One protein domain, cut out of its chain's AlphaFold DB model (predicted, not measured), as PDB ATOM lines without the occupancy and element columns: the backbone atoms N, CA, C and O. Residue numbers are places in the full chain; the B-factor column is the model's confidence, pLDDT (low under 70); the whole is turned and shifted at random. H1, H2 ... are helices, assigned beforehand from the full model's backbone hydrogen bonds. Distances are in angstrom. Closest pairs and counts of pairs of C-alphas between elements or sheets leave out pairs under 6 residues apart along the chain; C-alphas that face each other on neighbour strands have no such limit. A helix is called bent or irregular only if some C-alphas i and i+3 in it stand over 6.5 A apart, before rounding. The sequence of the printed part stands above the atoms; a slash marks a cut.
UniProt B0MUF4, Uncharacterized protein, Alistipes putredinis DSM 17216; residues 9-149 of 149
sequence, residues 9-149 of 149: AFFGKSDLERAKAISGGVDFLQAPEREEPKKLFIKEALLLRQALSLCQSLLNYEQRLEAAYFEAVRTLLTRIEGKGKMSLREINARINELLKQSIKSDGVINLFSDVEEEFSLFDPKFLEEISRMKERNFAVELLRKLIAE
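This is residues 9 to 149 of the 149 residues of an uncharacterized protein of Alistipes putredinis DSM 17216 (UniProt B0MUF4). One long helix, H3, runs through the middle, with H1, H2 and H4 packed round it: H4 folds back along it as a hairpin, while H1 and H2 cross it. H6 packs on the last residues of H3 and on H1, and short H5 lies farthest out, near H6. The printed part has 141 residues, with six named helices, H1 to H6 in order, and no named strand: all helix. It is compact, with a radius of gyration of the C-alphas of 15.1 A, and spans 47 by 34 by 25 A.

H1, residues 15 to 29, begins at C-alpha 15 (15.239, -88.983, 19.467) and is 21.2 A long. H2, residues 32 to 58, measures 37.1 A; it has a kink of 59 degrees near residue 52 and is irregular, C-alphas 54 and 57 being 8.4 A apart. H3, residues 61 to 81, measures 30.5 A. H4 is residues 88 to 103, 21.8 A, and H5 residues 124 to 132, 12.7 A. H6, residues 136 to 148, 18.6 A, ends at C-alpha 148 (-11.038, -98.980, 34.333).

H3 is the hub. H3 and H4 touch as a helical hairpin, at a shallow tilt of 17 degrees; their closest C-alphas, of Ala 72 and Ile 95, are 5.8 A apart. H2 touches H3 at a steep tilt of 45 degrees, closest at the C-alphas of Ile 42 and Arg 74, 5.5 A. H1, with residues 22 to 26 alone, touches H3 at a steep 55 degrees, closest at the C-alphas of Ile 22 and Val 73, 5.7 A. Every O i to N i+4 pair is within hydrogen-bond range in H1, H3, H4, H5 and H6, and 18 of 23 in H2.

The C-alphas farthest apart, of Leu 58 and Pro 124, are 47.8 A apart. The printed part has no cut. The link from H4 to H5, residues 104 to 123, is long. Mean pLDDT of the printed part is 81.1; residues 83 to 88, 102 to 108 and 112 to 123 are among those under 70.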
ATOM      1  N   ALA A   9      21.247 -96.476  25.229       91.00
ATOM      2  CA  ALA A   9      20.711 -95.852  24.018       91.00
ATOM      3  C   ALA A   9      20.109 -94.453  24.272       91.00
ATOM      4  O   ALA A   9      20.116 -93.604  23.382       91.00
ATOM      5  N   PHE A  10      19.656 -94.161  25.498       90.94
ATOM      6  CA  PHE A  10      19.158 -92.836  25.863       90.94
ATOM      7  C   PHE A  10      20.234 -91.742  25.785       90.94
ATOM      8  O   PHE A  10      19.919 -90.582  25.531       90.94
ATOM      9  N   PHE A  11      21.509 -92.074  25.984       88.88
ATOM     10  CA  PHE A  11      22.604 -91.098  25.905       88.88
ATOM     11  C   PHE A  11      23.010 -90.784  24.457       88.88
ATOM     12  O   PHE A  11      23.786 -89.856  24.221       88.88
ATOM     13  N   GLY A  12      22.461 -91.517  23.482       84.06
ATOM     14  CA  GLY A  12      22.671 -91.298  22.055       84.06
ATOM     15  C   GLY A  12      22.096 -89.974  21.539       84.06
ATOM     16  O   GLY A  12      21.525 -89.162  22.269       84.06
ATOM     17  N   LYS A  13      22.249 -89.728  20.237       77.81
ATOM     18  CA  LYS A  13      21.782 -88.485  19.589       77.81
ATOM     19  C   LYS A  13      20.416 -88.617  18.919       77.81
ATOM     20  O   LYS A  13      19.853 -87.608  18.516       77.81
ATOM     21  N   SER A  14      19.900 -89.835  18.776       85.00
ATOM     22  CA  SER A  14      18.636 -90.087  18.091       85.00
ATOM     23  C   SER A  14      17.456 -89.972  19.051       85.00
ATOM     24  O   SER A  14      17.373 -90.707  20.038       85.00
ATOM     25  N   ASP A  15      16.502 -89.100  18.727       83.06
ATOM     26  CA  ASP A  15      15.239 -88.983  19.467       83.06
ATOM     27  C   ASP A  15      14.457 -90.304  19.461       83.06
ATOM     28  O   ASP A  15      13.844 -90.670  20.461       83.06
ATOM     29  N   LEU A  16      14.556 -91.080  18.377       83.00
ATOM     30  CA  LEU A  16      13.950 -92.407  18.283       83.00
ATOM     31  C   LEU A  16      14.591 -93.409  19.256       83.00
ATOM     32  O   LEU A  16      13.891 -94.232  19.843       83.00
ATOM     33  N   GLU A  17      15.913 -93.375  19.423       87.56
ATOM     34  CA  GLU A  17      16.615 -94.257  20.371       87.56
ATOM     35  C   GLU A  17      16.280 -93.888  21.815       87.56
ATOM     36  O   GLU A  17      16.029 -94.766  22.638       87.56
ATOM     37  N   ARG A  18      16.184 -92.588  22.101       89.00
ATOM     38  CA  ARG A  18      15.740 -92.070  23.397       89.00
ATOM     39  C   ARG A  18      14.303 -92.468  23.710       89.00
ATOM     40  O   ARG A  18      14.043 -92.930  24.818       89.00
ATOM     41  N   ALA A  19      13.393 -92.340  22.742       86.38
ATOM     42  CA  ALA A  19      12.009 -92.781  22.885       86.38
ATOM     43  C   ALA A  19      11.937 -94.274  23.234       86.38
ATOM     44  O   ALA A  19      11.294 -94.642  24.214       86.38
ATOM     45  N   LYS A  20      12.674 -95.113  22.494       88.25
ATOM     46  CA  LYS A  20      12.753 -96.564  22.730       88.25
ATOM     47  C   LYS A  20      13.360 -96.923  24.082       88.25
ATOM     48  O   LYS A  20      12.908 -97.862  24.727       88.25
ATOM     49  N   ALA A  21      14.385 -96.196  24.522       92.94
ATOM     50  CA  ALA A  21      14.975 -96.415  25.838       92.94
ATOM     51  C   ALA A  21      13.958 -96.116  26.950       92.94
ATOM     52  O   ALA A  21      13.838 -96.890  27.898       92.94
ATOM     53  N   ILE A  22      13.190 -95.028  26.813       92.75
ATOM     54  CA  ILE A  22      12.126 -94.672  27.759       92.75
ATOM     55  C   ILE A  22      11.011 -95.729  27.745       92.75
ATOM     56  O   ILE A  22      10.665 -96.242  28.810       92.75
ATOM     57  N   SER A  23      10.454 -96.064  26.575       90.88
ATOM     58  CA  SER A  23       9.361 -97.042  26.460       90.88
ATOM     59  C   SER A  23       9.785 -98.419  26.971       90.88
ATOM     60  O   SER A  23       9.064 -99.026  27.761       90.88
ATOM     61  N   GLY A  24      10.991 -98.867  26.618       94.00
ATOM     62  CA  GLY A  24      11.565-100.116  27.110       94.00
ATOM     63  C   GLY A  24      11.779-100.117  28.625       94.00
ATOM     64  O   GLY A  24      11.502-101.119  29.278       94.00
ATOM     65  N   GLY A  25      12.205 -98.996  29.215       96.12
ATOM     66  CA  GLY A  25      12.374 -98.880  30.666       96.12
ATOM     67  C   GLY A  25      11.047 -98.974  31.420       96.12
ATOM     68  O   GLY A  25      10.971 -99.612  32.474       96.12
ATOM     69  N   VAL A  26       9.988 -98.379  30.865       94.56
ATOM     70  CA  VAL A  26       8.619 -98.495  31.392       94.56
ATOM     71  C   VAL A  26       8.121 -99.931  31.283       94.56
ATOM     72  O   VAL A  26       7.647-100.475  32.275       94.56
ATOM     73  N   ASP A  27       8.268-100.559  30.116       94.44
ATOM     74  CA  ASP A  27       7.880-101.955  29.884       94.44
ATOM     75  C   ASP A  27       8.565-102.913  30.856       94.44
ATOM     76  O   ASP A  27       7.928-103.762  31.481       94.44
ATOM     77  N   PHE A  28       9.868-102.718  31.033       96.50
ATOM     78  CA  PHE A  28      10.675-103.498  31.945       96.50
ATOM     79  C   PHE A  28      10.196-103.362  33.391       96.50
ATOM     80  O   PHE A  28      10.110-104.356  34.103       96.50
ATOM     81  N   LEU A  29       9.864-102.152  33.844       95.81
ATOM     82  CA  LEU A  29       9.357-101.934  35.203       95.81
ATOM     83  C   LEU A  29       7.899-102.379  35.382       95.81
ATOM     84  O   LEU A  29       7.499-102.644  36.513       95.81
ATOM     85  N   GLN A  30       7.122-102.487  34.302       93.75
ATOM     86  CA  GLN A  30       5.744-102.984  34.338       93.75
ATOM     87  C   GLN A  30       5.625-104.511  34.310       93.75
ATOM     88  O   GLN A  30       4.515-105.030  34.429       93.75
ATOM     89  N   ALA A  31       6.733-105.244  34.185       94.19
ATOM     90  CA  ALA A  31       6.703-106.699  34.281       94.19
ATOM     91  C   ALA A  31       6.094-107.151  35.632       94.19
ATOM     92  O   ALA A  31       6.446-106.579  36.672       94.19
ATOM     93  N   PRO A  32       5.206-108.168  35.659       91.69
ATOM     94  CA  PRO A  32       4.496-108.583  36.874       91.69
ATOM     95  C   PRO A  32       5.408-108.898  38.066       91.69
ATOM     96  O   PRO A  32       5.100-108.556  39.204       91.69
ATOM     97  N   GLU A  33       6.569-109.499  37.816       93.88
ATOM     98  CA  GLU A  33       7.557-109.855  38.836       93.88
ATOM     99  C   GLU A  33       8.334-108.652  39.407       93.88
ATOM    100  O   GLU A  33       9.150-108.810  40.318       93.88
ATOM    101  N   ARG A  34       8.098-107.438  38.893       95.00
ATOM    102  CA  ARG A  34       8.823-106.208  39.254       95.00
ATOM    103  C   ARG A  34       7.979-105.188  40.010       95.00
ATOM    104  O   ARG A  34       8.400-104.040  40.128       95.00
ATOM    105  N   GLU A  35       6.858-105.595  40.601       93.38
ATOM    106  CA  GLU A  35       5.981-104.687  41.351       93.38
ATOM    107  C   GLU A  35       6.721-103.893  42.448       93.38
ATOM    108  O   GLU A  35       6.637-102.663  42.495       93.38
ATOM    109  N   GLU A  36       7.511-104.565  43.289       95.19
ATOM    110  CA  GLU A  36       8.293-103.901  44.343       95.19
ATOM    111  C   GLU A  36       9.435-103.025  43.782       95.19
ATOM    112  O   GLU A  36       9.526-101.848  44.152       95.19
ATOM    113  N   PRO A  37      10.271-103.502  42.830       96.69
ATOM    114  CA  PRO A  37      11.217-102.646  42.114       96.69
ATOM    115  C   PRO A  37      10.591-101.403  41.470       96.69
ATOM    116  O   PRO A  37      11.217-100.342  41.498       96.69
ATOM    117  N   LYS A  38       9.381-101.512  40.909       95.56
ATOM    118  CA  LYS A  38       8.635-100.401  40.306       95.56
ATOM    119  C   LYS A  38       8.243 -99.361  41.352       95.56
ATOM    120  O   LYS A  38       8.522 -98.179  41.155       95.56
ATOM    121  N   LYS A  39       7.661 -99.780  42.483       95.31
ATOM    122  CA  LYS A  39       7.313 -98.871  43.596       95.31
ATOM    123  C   LYS A  39       8.544 -98.125  44.106       95.31
ATOM    124  O   LYS A  39       8.500 -96.906  44.288       95.31
ATOM    125  N   LEU A  40       9.656 -98.843  44.281       97.19
ATOM    126  CA  LEU A  40      10.919 -98.239  44.690       97.19
ATOM    127  C   LEU A  40      11.429 -97.253  43.632       97.19
ATOM    128  O   LEU A  40      11.793 -96.135  43.979       97.19
ATOM    129  N   PHE A  41      11.374 -97.610  42.346       97.69
ATOM    130  CA  PHE A  41      11.792 -96.728  41.254       97.69
ATOM    131  C   PHE A  41      11.005 -95.422  41.242       97.69
ATOM    132  O   PHE A  41      11.599 -94.348  41.171       97.69
ATOM    133  N   ILE A  42       9.678 -95.496  41.372       96.31
ATOM    134  CA  ILE A  42       8.819 -94.311  41.402       96.31
ATOM    135  C   ILE A  42       9.196 -93.389  42.566       96.31
ATOM    136  O   ILE A  42       9.263 -92.169  42.389       96.31
ATOM    137  N   LYS A  43       9.464 -93.958  43.744       97.12
ATOM    138  CA  LYS A  43       9.878 -93.200  44.926       97.12
ATOM    139  C   LYS A  43      11.253 -92.554  44.737       97.12
ATOM    140  O   LYS A  43      11.385 -91.347  44.919       97.12
ATOM    141  N   GLU A  44      12.263 -93.331  44.364       97.62
ATOM    142  CA  GLU A  44      13.646 -92.852  44.265       97.62
ATOM    143  C   GLU A  44      13.827 -91.846  43.121       97.62
ATOM    144  O   GLU A  44      14.507 -90.836  43.293       97.62
ATOM    145  N   ALA A  45      13.154 -92.036  41.982       96.81
ATOM    146  CA  ALA A  45      13.185 -91.064  40.889       96.81
ATOM    147  C   ALA A  45      12.538 -89.721  41.290       96.81
ATOM    148  O   ALA A  45      13.025 -88.658  40.904       96.81
ATOM    149  N   LEU A  46      11.494 -89.739  42.132       95.56
ATOM    150  CA  LEU A  46      10.921 -88.511  42.692       95.56
ATOM    151  C   LEU A  46      11.911 -87.797  43.627       95.56
ATOM    152  O   LEU A  46      12.049 -86.574  43.539       95.56
ATOM    153  N   LEU A  47      12.591 -88.542  44.503       96.88
ATOM    154  CA  LEU A  47      13.608 -87.991  45.404       96.88
ATOM    155  C   LEU A  47      14.788 -87.410  44.620       96.88
ATOM    156  O   LEU A  47      15.247 -86.312  44.932       96.88
ATOM    157  N   LEU A  48      15.219 -88.087  43.552       95.25
ATOM    158  CA  LEU A  48      16.241 -87.585  42.638       95.25
ATOM    159  C   LEU A  48      15.824 -86.247  42.023       95.25
ATOM    160  O   LEU A  48      16.582 -85.283  42.093       95.25
ATOM    161  N   ARG A  49      14.603 -86.144  41.485       92.25
ATOM    162  CA  ARG A  49      14.069 -84.882  40.942       92.25
ATOM    163  C   ARG A  49      14.067 -83.759  41.983       92.25
ATOM    164  O   ARG A  49      14.404 -82.619  41.665       92.25
ATOM    165  N   GLN A  50      13.670 -84.060  43.218       94.31
ATOM    166  CA  GLN A  50      13.669 -83.082  44.308       94.31
ATOM    167  C   GLN A  50      15.089 -82.627  44.651       94.31
ATOM    168  O   GLN A  50      15.336 -81.426  44.725       94.31
ATOM    169  N   ALA A  51      16.035 -83.558  44.781       93.69
ATOM    170  CA  ALA A  51      17.440 -83.235  45.007       93.69
ATOM    171  C   ALA A  51      18.011 -82.371  43.873       93.69
ATOM    172  O   ALA A  51      18.627 -81.341  44.139       93.69
ATOM    173  N   LEU A  52      17.727 -82.720  42.614       90.31
ATOM    174  CA  LEU A  52      18.150 -81.942  41.450       90.31
ATOM    175  C   LEU A  52      17.684 -80.494  41.509       90.31
ATOM    176  O   LEU A  52      18.464 -79.605  41.191       90.31
ATOM    177  N   SER A  53      16.449 -80.242  41.947       88.88
ATOM    178  CA  SER A  53      15.936 -78.871  42.062       88.88
ATOM    179  C   SER A  53      16.761 -77.989  43.012       88.88
ATOM    180  O   SER A  53      16.713 -76.766  42.906       88.88
ATOM    181  N   LEU A  54      17.555 -78.600  43.899       91.75
ATOM    182  CA  LEU A  54      18.439 -77.924  44.847       91.75
ATOM    183  C   LEU A  54      19.894 -77.841  44.361       91.75
ATOM    184  O   LEU A  54      20.602 -76.908  44.732       91.75
ATOM    185  N   CYS A  55      20.363 -78.806  43.560       90.25
ATOM    186  CA  CYS A  55      21.783 -78.944  43.205       90.25
ATOM    187  C   CYS A  55      22.076 -79.063  41.701       90.25
ATOM    188  O   CYS A  55      23.181 -79.453  41.327       90.25
ATOM    189  N   GLN A  56      21.137 -78.703  40.819       83.69
ATOM    190  CA  GLN A  56      21.269 -78.864  39.363       83.69
ATOM    191  C   GLN A  56      22.565 -78.270  38.778       83.69
ATOM    192  O   GLN A  56      23.116 -78.813  37.817       83.69
ATOM    193  N   SER A  57      23.058 -77.168  39.352       86.75
ATOM    194  CA  SER A  57      24.292 -76.492  38.930       86.75
ATOM    195  C   SER A  57      25.567 -77.290  39.215       86.75
ATOM    196  O   SER A  57      26.584 -77.040  38.573       86.75
ATOM    197  N   LEU A  58      25.522 -78.251  40.142       90.81
ATOM    198  CA  LEU A  58      26.661 -79.094  40.517       90.81
ATOM    199  C   LEU A  58      26.818 -80.316  39.608       90.81
ATOM    200  O   LEU A  58      27.864 -80.962  39.622       90.81
ATOM    201  N   LEU A  59      25.784 -80.651  38.836       88.31
ATOM    202  CA  LEU A  59      25.803 -81.829  37.985       88.31
ATOM    203  C   LEU A  59      26.524 -81.566  36.668       88.31
ATOM    204  O   LEU A  59      26.400 -80.501  36.052       88.31
ATOM    205  N   ASN A  60      27.211 -82.591  36.180       90.19
ATOM    206  CA  ASN A  60      27.702 -82.606  34.811       90.19
ATOM    207  C   ASN A  60      26.566 -82.939  33.818       90.19
ATOM    208  O   ASN A  60      25.422 -83.208  34.191       90.19
ATOM    209  N   TYR A  61      26.869 -82.864  32.522       85.75
ATOM    210  CA  TYR A  61      25.880 -83.101  31.469       85.75
ATOM    211  C   TYR A  61      25.313 -84.529  31.483       85.75
ATOM    212  O   TYR A  61      24.103 -84.696  31.359       85.75
ATOM    213  N   GLU A  62      26.157 -85.540  31.692       88.44
ATOM    214  CA  GLU A  62      25.750 -86.950  31.704       88.44
ATOM    215  C   GLU A  62      24.841 -87.274  32.891       88.44
ATOM    216  O   GLU A  62      23.819 -87.931  32.724       88.44
ATOM    217  N   GLN A  63      25.138 -86.731  34.071       91.25
ATOM    218  CA  GLN A  63      24.300 -86.895  35.260       91.25
ATOM    219  C   GLN A  63      22.926 -86.237  35.081       91.25
ATOM    220  O   GLN A  63      21.910 -86.787  35.503       91.25
ATOM    221  N   ARG A  64      22.868 -85.062  34.432       88.56
ATOM    222  CA  ARG A  64      21.586 -84.420  34.088       88.56
ATOM    223  C   ARG A  64      20.793 -85.247  33.084       88.56
ATOM    224  O   ARG A  64      19.581 -85.370  33.230       88.56
ATOM    225  N   LEU A  65      21.471 -85.814  32.086       89.12
ATOM    226  CA  LEU A  65      20.870 -86.716  31.109       89.12
ATOM    227  C   LEU A  65      20.271 -87.951  31.780       89.12
ATOM    228  O   LEU A  65      19.105 -88.268  31.567       89.12
ATOM    229  N   GLU A  66      21.049 -88.626  32.614       92.75
ATOM    230  CA  GLU A  66      20.612 -89.835  33.302       92.75
ATOM    231  C   GLU A  66      19.420 -89.566  34.227       92.75
ATOM    232  O   GLU A  66      18.427 -90.295  34.220       92.75
ATOM    233  N   ALA A  67      19.456 -88.462  34.971       93.00
ATOM    234  CA  ALA A  67      18.334 -88.085  35.814       93.00
ATOM    235  C   ALA A  67      17.073 -87.728  35.004       93.00
ATOM    236  O   ALA A  67      15.959 -88.040  35.432       93.00
ATOM    237  N   ALA A  68      17.234 -87.133  33.817       91.69
ATOM    238  CA  ALA A  68      16.126 -86.873  32.900       91.69
ATOM    239  C   ALA A  68      15.487 -88.170  32.387       91.69
ATOM    240  O   ALA A  68      14.261 -88.252  32.307       91.69
ATOM    241  N   TYR A  69      16.293 -89.195  32.096       94.44
ATOM    242  CA  TYR A  69      15.786 -90.525  31.760       94.44
ATOM    243  C   TYR A  69      14.918 -91.092  32.889       94.44
ATOM    244  O   TYR A  69      13.775 -91.492  32.650       94.44
ATOM    245  N   PHE A  70      15.407 -91.066  34.134       96.19
ATOM    246  CA  PHE A  70      14.644 -91.605  35.262       96.19
ATOM    247  C   PHE A  70      13.336 -90.850  35.514       96.19
ATOM    248  O   PHE A  70      12.305 -91.484  35.750       96.19
ATOM    249  N   GLU A  71      13.333 -89.519  35.413       93.62
ATOM    250  CA  GLU A  71      12.098 -88.745  35.569       93.62
ATOM    251  C   GLU A  71      11.130 -88.953  34.390       93.62
ATOM    252  O   GLU A  71       9.914 -88.971  34.606       93.62
ATOM    253  N   ALA A  72      11.620 -89.177  33.165       92.75
ATOM    254  CA  ALA A  72      10.773 -89.512  32.017       92.75
ATOM    255  C   ALA A  72      10.059 -90.861  32.215       92.75
ATOM    256  O   ALA A  72       8.832 -90.934  32.095       92.75
ATOM    257  N   VAL A  73      10.796 -91.904  32.613       95.19
ATOM    258  CA  VAL A  73      10.228 -93.228  32.931       95.19
ATOM    259  C   VAL A  73       9.239 -93.129  34.098       95.19
ATOM    260  O   VAL A  73       8.127 -93.652  34.018       95.19
ATOM    261  N   ARG A  74       9.583 -92.393  35.165       94.81
ATOM    262  CA  ARG A  74       8.686 -92.164  36.310       94.81
ATOM    263  C   ARG A  74       7.399 -91.451  35.899       94.81
ATOM    264  O   ARG A  74       6.316 -91.801  36.377       94.81
ATOM    265  N   THR A  75       7.511 -90.443  35.040       90.69
ATOM    266  CA  THR A  75       6.367 -89.674  34.541       90.69
ATOM    267  C   THR A  75       5.403 -90.585  33.797       90.69
ATOM    268  O   THR A  75       4.208 -90.516  34.062       90.69
ATOM    269  N   LEU A  76       5.899 -91.484  32.943       89.50
ATOM    270  CA  LEU A  76       5.050 -92.468  32.270       89.50
ATOM    271  C   LEU A  76       4.369 -93.404  33.265       89.50
ATOM    272  O   LEU A  76       3.142 -93.442  33.296       89.50
ATOM    273  N   LEU A  77       5.136 -94.079  34.127       91.25
ATOM    274  CA  LEU A  77       4.596 -95.034  35.105       91.25
ATOM    275  C   LEU A  77       3.477 -94.419  35.957       91.25
ATOM    276  O   LEU A  77       2.378 -94.958  36.045       91.25
ATOM    277  N   THR A  78       3.724 -93.237  36.523       89.88
ATOM    278  CA  THR A  78       2.753 -92.569  37.404       89.88
ATOM    279  C   THR A  78       1.542 -92.009  36.666       89.88
ATOM    280  O   THR A  78       0.457 -91.937  37.242       89.88
ATOM    281  N   ARG A  79       1.687 -91.603  35.399       82.06
ATOM    282  CA  ARG A  79       0.555 -91.137  34.587       82.06
ATOM    283  C   ARG A  79      -0.339 -92.285  34.155       82.06
ATOM    284  O   ARG A  79      -1.552 -92.106  34.175       82.06
ATOM    285  N   ILE A  80       0.234 -93.443  33.838       78.00
ATOM    286  CA  ILE A  80      -0.532 -94.655  33.530       78.00
ATOM    287  C   ILE A  80      -1.275 -95.114  34.784       78.00
ATOM    288  O   ILE A  80      -2.470 -95.337  34.722       78.00
ATOM    289  N   GLU A  81      -0.650 -95.126  35.957       75.94
ATOM    290  CA  GLU A  81      -1.319 -95.589  37.187       75.94
ATOM    291  C   GLU A  81      -2.251 -94.542  37.836       75.94
ATOM    292  O   GLU A  81      -3.070 -94.870  38.696       75.94
ATOM    293  N   GLY A  82      -2.143 -93.267  37.453       71.19
ATOM    294  CA  GLY A  82      -2.911 -92.171  38.049       71.19
ATOM    295  C   GLY A  82      -4.404 -92.188  37.698       71.19
ATOM    296  O   GLY A  82      -4.794 -92.579  36.600       71.19
ATOM    297  N   LYS A  83      -5.250 -91.690  38.608       61.22
ATOM    298  CA  LYS A  83      -6.694 -91.515  38.368       61.22
ATOM    299  C   LYS A  83      -6.961 -90.300  37.470       61.22
ATOM    300  O   LYS A  83      -6.424 -89.225  37.738       61.22
ATOM    301  N   GLY A  84      -7.828 -90.454  36.468       62.34
ATOM    302  CA  GLY A  84      -8.286 -89.379  35.577       62.34
ATOM    303  C   GLY A  84      -7.947 -89.613  34.104       62.34
ATOM    304  O   GLY A  84      -7.095 -90.445  33.790       62.34
ATOM    305  N   LYS A  85      -8.615 -88.841  33.232       58.59
ATOM    306  CA  LYS A  85      -8.443 -88.905  31.775       58.59
ATOM    307  C   LYS A  85      -6.976 -88.728  31.404       58.59
ATOM    308  O   LYS A  85      -6.323 -87.795  31.876       58.59
ATOM    309  N   MET A  86      -6.467 -89.624  30.569       63.97
ATOM    310  CA  MET A  86      -5.074 -89.622  30.140       63.97
ATOM    311  C   MET A  86      -4.975 -89.283  28.656       63.97
ATOM    312  O   MET A  86      -5.473 -90.018  27.815       63.97
ATOM    313  N   SER A  87      -4.282 -88.192  28.336       67.94
ATOM    314  CA  SER A  87      -3.945 -87.830  26.961       67.94
ATOM    315  C   SER A  87      -2.495 -88.227  26.666       67.94
ATOM    316  O   SER A  87      -1.562 -87.748  27.318       67.94
ATOM    317  N   LEU A  88      -2.276 -89.102  25.676       69.06
ATOM    318  CA  LEU A  88      -0.922 -89.435  25.207       69.06
ATOM    319  C   LEU A  88      -0.158 -88.185  24.752       69.06
ATOM    320  O   LEU A  88       1.044 -88.060  24.992       69.06
ATOM    321  N   ARG A  89      -0.873 -87.226  24.155       71.69
ATOM    322  CA  ARG A  89      -0.333 -85.930  23.746       71.69
ATOM    323  C   ARG A  89       0.199 -85.136  24.939       71.69
ATOM    324  O   ARG A  89       1.292 -84.580  24.853       71.69
ATOM    325  N   GLU A  90      -0.516 -85.114  26.061       73.94
ATOM    326  CA  GLU A  90      -0.049 -84.458  27.291       73.94
ATOM    327  C   GLU A  90       1.200 -85.131  27.868       73.94
ATOM    328  O   GLU A  90       2.111 -84.451  28.349       73.94
ATOM    329  N   ILE A  91       1.263 -86.464  27.815       75.56
ATOM    330  CA  ILE A  91       2.438 -87.224  28.257       75.56
ATOM    331  C   ILE A  91       3.647 -86.879  27.385       75.56
ATOM    332  O   ILE A  91       4.698 -86.513  27.920       75.56
ATOM    333  N   ASN A  92       3.485 -86.931  26.060       78.06
ATOM    334  CA  ASN A  92       4.511 -86.535  25.096       78.06
ATOM    335  C   ASN A  92       4.978 -85.096  25.348       78.06
ATOM    336  O   ASN A  92       6.180 -84.849  25.443       78.06
ATOM    337  N   ALA A  93       4.052 -84.146  25.506       81.31
ATOM    338  CA  ALA A  93       4.380 -82.742  25.751       81.31
ATOM    339  C   ALA A  93       5.207 -82.560  27.031       81.31
ATOM    340  O   ALA A  93       6.241 -81.892  27.012       81.31
ATOM    341  N   ARG A  94       4.803 -83.213  28.126       80.44
ATOM    342  CA  ARG A  94       5.495 -83.121  29.417       80.44
ATOM    343  C   ARG A  94       6.896 -83.721  29.378       80.44
ATOM    344  O   ARG A  94       7.817 -83.156  29.965       80.44
ATOM    345  N   ILE A  95       7.068 -84.855  28.703       83.62
ATOM    346  CA  ILE A  95       8.389 -85.476  28.553       83.62
ATOM    347  C   ILE A  95       9.284 -84.595  27.687       83.62
ATOM    348  O   ILE A  95      10.427 -84.347  28.053       83.62
ATOM    349  N   ASN A  96       8.759 -84.028  26.604       83.94
ATOM    350  CA  ASN A  96       9.511 -83.081  25.786       83.94
ATOM    351  C   ASN A  96       9.934 -81.830  26.558       83.94
ATOM    352  O   ASN A  96      11.076 -81.393  26.433       83.94
ATOM    353  N   GLU A  97       9.055 -81.263  27.383       84.25
ATOM    354  CA  GLU A  97       9.391 -80.110  28.222       84.25
ATOM    355  C   GLU A  97      10.518 -80.436  29.213       84.25
ATOM    356  O   GLU A  97      11.507 -79.706  29.304       84.25
ATOM    357  N   LEU A  98      10.413 -81.580  29.893       82.69
ATOM    358  CA  LEU A  98      11.438 -82.088  30.803       82.69
ATOM    359  C   LEU A  98      12.792 -82.249  30.102       82.69
ATOM    360  O   LEU A  98      13.832 -81.843  30.632       82.69
ATOM    361  N   LEU A  99      12.794 -82.834  28.906       81.06
ATOM    362  CA  LEU A  99      14.016 -83.089  28.149       81.06
ATOM    363  C   LEU A  99      14.628 -81.796  27.606       81.06
ATOM    364  O   LEU A  99      15.847 -81.643  27.657       81.06
ATOM    365  N   LYS A 100      13.814 -80.823  27.180       82.06
ATOM    366  CA  LYS A 100      14.294 -79.483  26.798       82.06
ATOM    367  C   LYS A 100      15.052 -78.815  27.941       82.06
ATOM    368  O   LYS A 100      16.163 -78.325  27.736       82.06
ATOM    369  N   GLN A 101      14.495 -78.861  29.152       74.94
ATOM    370  CA  GLN A 101      15.129 -78.303  30.352       74.94
ATOM    371  C   GLN A 101      16.428 -79.031  30.724       74.94
ATOM    372  O   GLN A 101      17.371 -78.410  31.215       74.94
ATOM    373  N   SER A 102      16.491 -80.340  30.485       68.62
ATOM    374  CA  SER A 102      17.592 -81.177  30.972       68.62
ATOM    375  C   SER A 102      18.740 -81.342  29.970       68.62
ATOM    376  O   SER A 102      19.883 -81.544  30.380       68.62
ATOM    377  N   ILE A 103      18.455 -81.252  28.667       64.94
ATOM    378  CA  ILE A 103      19.353 -81.738  27.605       64.94
ATOM    379  C   ILE A 103      19.784 -80.629  26.637       64.94
ATOM    380  O   ILE A 103      20.735 -80.839  25.888       64.94
ATOM    381  N   LYS A 104      19.155 -79.440  26.662       60.22
ATOM    382  CA  LYS A 104      19.276 -78.455  25.563       60.22
ATOM    383  C   LYS A 104      19.072 -79.135  24.196       60.22
ATOM    384  O   LYS A 104      19.826 -78.895  23.260       60.22
ATOM    385  N   SER A 105      18.112 -80.058  24.124       53.16
ATOM    386  CA  SER A 105      17.742 -80.707  22.868       53.16
ATOM    387  C   SER A 105      16.697 -79.848  22.165       53.16
ATOM    388  O   SER A 105      15.662 -79.546  22.760       53.16
ATOM    389  N   ASP A 106      16.967 -79.472  20.916       53.59
ATOM    390  CA  ASP A 106      15.997 -78.807  20.036       53.59
ATOM    391  C   ASP A 106      15.003 -79.809  19.407       53.59
ATOM    392  O   ASP A 106      13.990 -79.406  18.836       53.59
ATOM    393  N   GLY A 107      15.276 -81.116  19.529       56.66
ATOM    394  CA  GLY A 107      14.461 -82.206  18.987       56.66
ATOM    395  C   GLY A 107      13.225 -82.531  19.828       56.66
ATOM    396  O   GLY A 107      13.245 -82.434  21.059       56.66
ATOM    397  N   VAL A 108      12.134 -82.911  19.154       64.69
ATOM    398  CA  VAL A 108      10.904 -83.402  19.789       64.69
ATOM    399  C   VAL A 108      10.954 -84.926  19.816       64.69
ATOM    400  O   VAL A 108      10.890 -85.580  18.777       64.69
ATOM    401  N   ILE A 109      11.025 -85.501  21.015       72.31
ATOM    402  CA  ILE A 109      10.931 -86.945  21.211       72.31
ATOM    403  C   ILE A 109       9.478 -87.359  21.067       72.31
ATOM    404  O   ILE A 109       8.631 -86.956  21.868       72.31
ATOM    405  N   ASN A 110       9.199 -88.198  20.076       71.25
ATOM    406  CA  ASN A 110       7.887 -88.797  19.932       71.25
ATOM    407  C   ASN A 110       7.871 -90.222  20.502       71.25
ATOM    408  O   ASN A 110       8.484 -91.124  19.929       71.25
ATOM    409  N   LEU A 111       7.181 -90.426  21.628       70.06
ATOM    410  CA  LEU A 111       7.006 -91.755  22.232       70.06
ATOM    411  C   LEU A 111       5.847 -92.536  21.608       70.06
ATOM    412  O   LEU A 111       5.805 -93.756  21.732       70.06
ATOM    413  N   PHE A 112       4.927 -91.839  20.940       66.25
ATOM    414  CA  PHE A 112       3.730 -92.408  20.330       66.25
ATOM    415  C   PHE A 112       3.626 -91.859  18.903       66.25
ATOM    416  O   PHE A 112       3.264 -90.701  18.700       66.25
ATOM    417  N   SER A 113       4.044 -92.654  17.917       54.97
ATOM    418  CA  SER A 113       4.044 -92.275  16.497       54.97
ATOM    419  C   SER A 113       2.679 -91.719  16.067       54.97
ATOM    420  O   SER A 113       1.673 -92.365  16.303       54.97
ATOM    421  N   ASP A 114       2.677 -90.521  15.474       48.50
ATOM    422  CA  ASP A 114       1.541 -89.862  14.801       48.50
ATOM    423  C   ASP A 114       0.221 -89.700  15.577       48.50
ATOM    424  O   ASP A 114      -0.865 -89.673  14.999       48.50
ATOM    425  N   VAL A 115       0.296 -89.469  16.888       48.72
ATOM    426  CA  VAL A 115      -0.886 -89.118  17.692       48.72
ATOM    427  C   VAL A 115      -1.126 -87.598  17.652       48.72
ATOM    428  O   VAL A 115      -0.896 -86.889  18.634       48.72
ATOM    429  N   GLU A 116      -1.526 -87.062  16.491       43.12
ATOM    430  CA  GLU A 116      -1.877 -85.633  16.339       43.12
ATOM    431  C   GLU A 116      -3.220 -85.264  17.006       43.12
ATOM    432  O   GLU A 116      -3.460 -84.095  17.317       43.12
ATOM    433  N   GLU A 117      -4.075 -86.250  17.292       44.25
ATOM    434  CA  GLU A 117      -5.437 -86.038  17.794       44.25
ATOM    435  C   GLU A 117      -5.597 -86.363  19.292       44.25
ATOM    436  O   GLU A 117      -4.873 -87.175  19.876       44.25
ATOM    437  N   GLU A 118      -6.573 -85.716  19.942       43.47
ATOM    438  CA  GLU A 118      -7.088 -86.133  21.251       43.47
ATOM    439  C   GLU A 118      -7.810 -87.474  21.091       43.47
ATOM    440  O   GLU A 118      -9.022 -87.528  20.889       43.47
ATOM    441  N   PHE A 119      -7.065 -88.576  21.138       52.19
ATOM    442  CA  PHE A 119      -7.681 -89.889  21.048       52.19
ATOM    443  C   PHE A 119      -8.498 -90.190  22.301       52.19
ATOM    444  O   PHE A 119      -7.997 -90.178  23.430       52.19
ATOM    445  N   SER A 120      -9.768 -90.522  22.071       52.94
ATOM    446  CA  SER A 120     -10.514 -91.354  22.998       52.94
ATOM    447  C   SER A 120      -9.813 -92.705  23.070       52.94
ATOM    448  O   SER A 120      -9.514 -93.331  22.058       52.94
ATOM    449  N   LEU A 121      -9.586 -93.158  24.290       54.62
ATOM    450  CA  LEU A 121      -8.964 -94.424  24.659       54.62
ATOM    451  C   LEU A 121      -9.684 -95.659  24.026       54.62
ATOM    452  O   LEU A 121      -9.106 -96.735  23.905       54.62
ATOM    453  N   PHE A 122     -10.905 -95.481  23.504       58.75
ATOM    454  CA  PHE A 122     -11.688 -96.493  22.776       58.75
ATOM    455  C   PHE A 122     -11.567 -96.446  21.241       58.75
ATOM    456  O   PHE A 122     -12.296 -97.165  20.555       58.75
ATOM    457  N   ASP A 123     -10.713 -95.594  20.670       68.69
ATOM    458  CA  ASP A 123     -10.594 -95.480  19.214       68.69
ATOM    459  C   ASP A 123      -9.997 -96.761  18.591       68.69
ATOM    460  O   ASP A 123      -8.947 -97.238  19.035       68.69
ATOM    461  N   PRO A 124     -10.616 -97.325  17.536       70.19
ATOM    462  CA  PRO A 124     -10.076 -98.478  16.821       70.19
ATOM    463  C   PRO A 124      -8.621 -98.318  16.354       70.19
ATOM    464  O   PRO A 124      -7.865 -99.286  16.420       70.19
ATOM    465  N   LYS A 125      -8.204 -97.117  15.927       68.00
ATOM    466  CA  LYS A 125      -6.816 -96.838  15.521       68.00
ATOM    467  C   LYS A 125      -5.858 -96.940  16.703       68.00
ATOM    468  O   LYS A 125      -4.792 -97.532  16.577       68.00
ATOM    469  N   PHE A 126      -6.268 -96.431  17.864       68.56
ATOM    470  CA  PHE A 126      -5.489 -96.544  19.094       68.56
ATOM    471  C   PHE A 126      -5.304 -98.014  19.487       68.56
ATOM    472  O   PHE A 126      -4.188 -98.457  19.742       68.56
ATOM    473  N   LEU A 127      -6.378 -98.810  19.472       72.81
ATOM    474  CA  LEU A 127      -6.297-100.246  19.765       72.81
ATOM    475  C   LEU A 127      -5.393-100.992  18.771       72.81
ATOM    476  O   LEU A 127      -4.651-101.895  19.170       72.81
ATOM    477  N   GLU A 128      -5.417-100.608  17.493       76.81
ATOM    478  CA  GLU A 128      -4.527-101.152  16.467       76.81
ATOM    479  C   GLU A 128      -3.055-100.814  16.749       76.81
ATOM    480  O   GLU A 128      -2.197-101.697  16.660       76.81
ATOM    481  N   GLU A 129      -2.746 -99.587  17.163       71.69
ATOM    482  CA  GLU A 129      -1.391 -99.187  17.557       71.69
ATOM    483  C   GLU A 129      -0.900 -99.934  18.796       71.69
ATOM    484  O   GLU A 129       0.194-100.505  18.771       71.69
ATOM    485  N   ILE A 130      -1.729-100.022  19.843       76.12
ATOM    486  CA  ILE A 130      -1.411-100.791  21.053       76.12
ATOM    487  C   ILE A 130      -1.131-102.257  20.702       76.12
ATOM    488  O   ILE A 130      -0.182-102.851  21.216       76.12
ATOM    489  N   SER A 131      -1.899-102.842  19.776       75.56
ATOM    490  CA  SER A 131      -1.689-104.227  19.330       75.56
ATOM    491  C   SER A 131      -0.330-104.457  18.650       75.56
ATOM    492  O   SER A 131       0.178-105.581  18.649       75.56
ATOM    493  N   ARG A 132       0.271-103.399  18.090       81.00
ATOM    494  CA  ARG A 132       1.562-103.424  17.387       81.00
ATOM    495  C   ARG A 132       2.749-103.039  18.273       81.00
ATOM    496  O   ARG A 132       3.889-103.156  17.816       81.00
ATOM    497  N   MET A 133       2.516-102.607  19.515       81.38
ATOM    498  CA  MET A 133       3.588-102.238  20.443       81.38
ATOM    499  C   MET A 133       4.511-103.425  20.735       81.38
ATOM    500  O   MET A 133       4.073-104.561  20.948       81.38
ATOM    501  N   LYS A 134       5.819-103.154  20.765       83.81
ATOM    502  CA  LYS A 134       6.824-104.158  21.142       83.81
ATOM    503  C   LYS A 134       6.855-104.354  22.658       83.81
ATOM    504  O   LYS A 134       7.100-105.459  23.130       83.81
ATOM    505  N   GLU A 135       6.571-103.285  23.384       88.19
ATOM    506  CA  GLU A 135       6.486-103.165  24.832       88.19
ATOM    507  C   GLU A 135       5.173-103.773  25.349       88.19
ATOM    508  O   GLU A 135       4.165-103.088  25.538       88.19
ATOM    509  N   ARG A 136       5.169-105.099  25.527       87.69
ATOM    510  CA  ARG A 136       3.974-105.891  25.865       87.69
ATOM    511  C   ARG A 136       3.412-105.569  27.249       87.69
ATOM    512  O   ARG A 136       2.195-105.468  27.385       87.69
ATOM    513  N   ASN A 137       4.261-105.422  28.263       89.12
ATOM    514  CA  ASN A 137       3.819-105.118  29.625       89.12
ATOM    515  C   ASN A 137       3.245-103.705  29.685       89.12
ATOM    516  O   ASN A 137       2.196-103.477  30.286       89.12
ATOM    517  N   PHE A 138       3.896-102.764  29.001       86.31
ATOM    518  CA  PHE A 138       3.393-101.402  28.907       86.31
ATOM    519  C   PHE A 138       2.043-101.351  28.168       86.31
ATOM    520  O   PHE A 138       1.095-100.745  28.668       86.31
ATOM    521  N   ALA A 139       1.913-102.053  27.038       84.25
ATOM    522  CA  ALA A 139       0.656-102.161  26.297       84.25
ATOM    523  C   ALA A 139      -0.486-102.732  27.157       84.25
ATOM    524  O   ALA A 139      -1.590-102.191  27.150       84.25
ATOM    525  N   VAL A 140      -0.227-103.783  27.943       87.50
ATOM    526  CA  VAL A 140      -1.225-104.373  28.855       87.50
ATOM    527  C   VAL A 140      -1.708-103.360  29.888       87.50
ATOM    528  O   VAL A 140      -2.906-103.285  30.149       87.50
ATOM    529  N   GLU A 141      -0.811-102.564  30.459       84.44
ATOM    530  CA  GLU A 141      -1.177-101.551  31.452       84.44
ATOM    531  C   GLU A 141      -1.962-100.386  30.838       84.44
ATOM    532  O   GLU A 141      -2.918 -99.902  31.448       84.44
ATOM    533  N   LEU A 142      -1.643 -99.995  29.599       79.75
ATOM    534  CA  LEU A 142      -2.469 -99.053  28.841       79.75
ATOM    535  C   LEU A 142      -3.885 -99.606  28.649       79.75
ATOM    536  O   LEU A 142      -4.839 -98.921  29.003       79.75
ATOM    537  N   LEU A 143      -4.028-100.856  28.190       80.44
ATOM    538  CA  LEU A 143      -5.331-101.515  28.014       80.44
ATOM    539  C   LEU A 143      -6.108-101.661  29.330       80.44
ATOM    540  O   LEU A 143      -7.316-101.446  29.359       80.44
ATOM    541  N   ARG A 144      -5.440-102.011  30.434       80.38
ATOM    542  CA  ARG A 144      -6.073-102.109  31.762       80.38
ATOM    543  C   ARG A 144      -6.663-100.780  32.202       80.38
ATOM    544  O   ARG A 144      -7.767-100.759  32.740       80.38
ATOM    545  N   LYS A 145      -5.952 -99.684  31.941       74.88
ATOM    546  CA  LYS A 145      -6.460 -98.339  32.200       74.88
ATOM    547  C   LYS A 145      -7.694 -98.014  31.364       74.88
ATOM    548  O   LYS A 145      -8.624 -97.453  31.924       74.88
ATOM    549  N   LEU A 146      -7.732 -98.420  30.089       69.38
ATOM    550  CA  LEU A 146      -8.919 -98.247  29.234       69.38
ATOM    551  C   LEU A 146     -10.177 -98.844  29.858       69.38
ATOM    552  O   LEU A 146     -11.241 -98.247  29.801       69.38
ATOM    553  N   ILE A 147     -10.053-100.050  30.414       70.94
ATOM    554  CA  ILE A 147     -11.185-100.811  30.956       70.94
ATOM    555  C   ILE A 147     -11.651-100.236  32.302       70.94
ATOM    556  O   ILE A 147     -12.788-100.459  32.711       70.94
ATOM    557  N   ALA A 148     -10.761 -99.549  33.019       70.25
ATOM    558  CA  ALA A 148     -11.038 -98.980  34.333       70.25
ATOM    559  C   ALA A 148     -11.659 -97.568  34.282       70.25
ATOM    560  O   ALA A 148     -12.025 -97.052  35.342       70.25
ATOM    561  N   GLU A 149     -11.745 -96.949  33.097       58.78
ATOM    562  CA  GLU A 149     -12.533 -95.730  32.835       58.78
ATOM    563  C   GLU A 149     -14.005 -96.053  32.547       58.78
ATOM    564  O   GLU A 149     -14.858 -95.271  33.032       58.78
TER     565      GLU A 149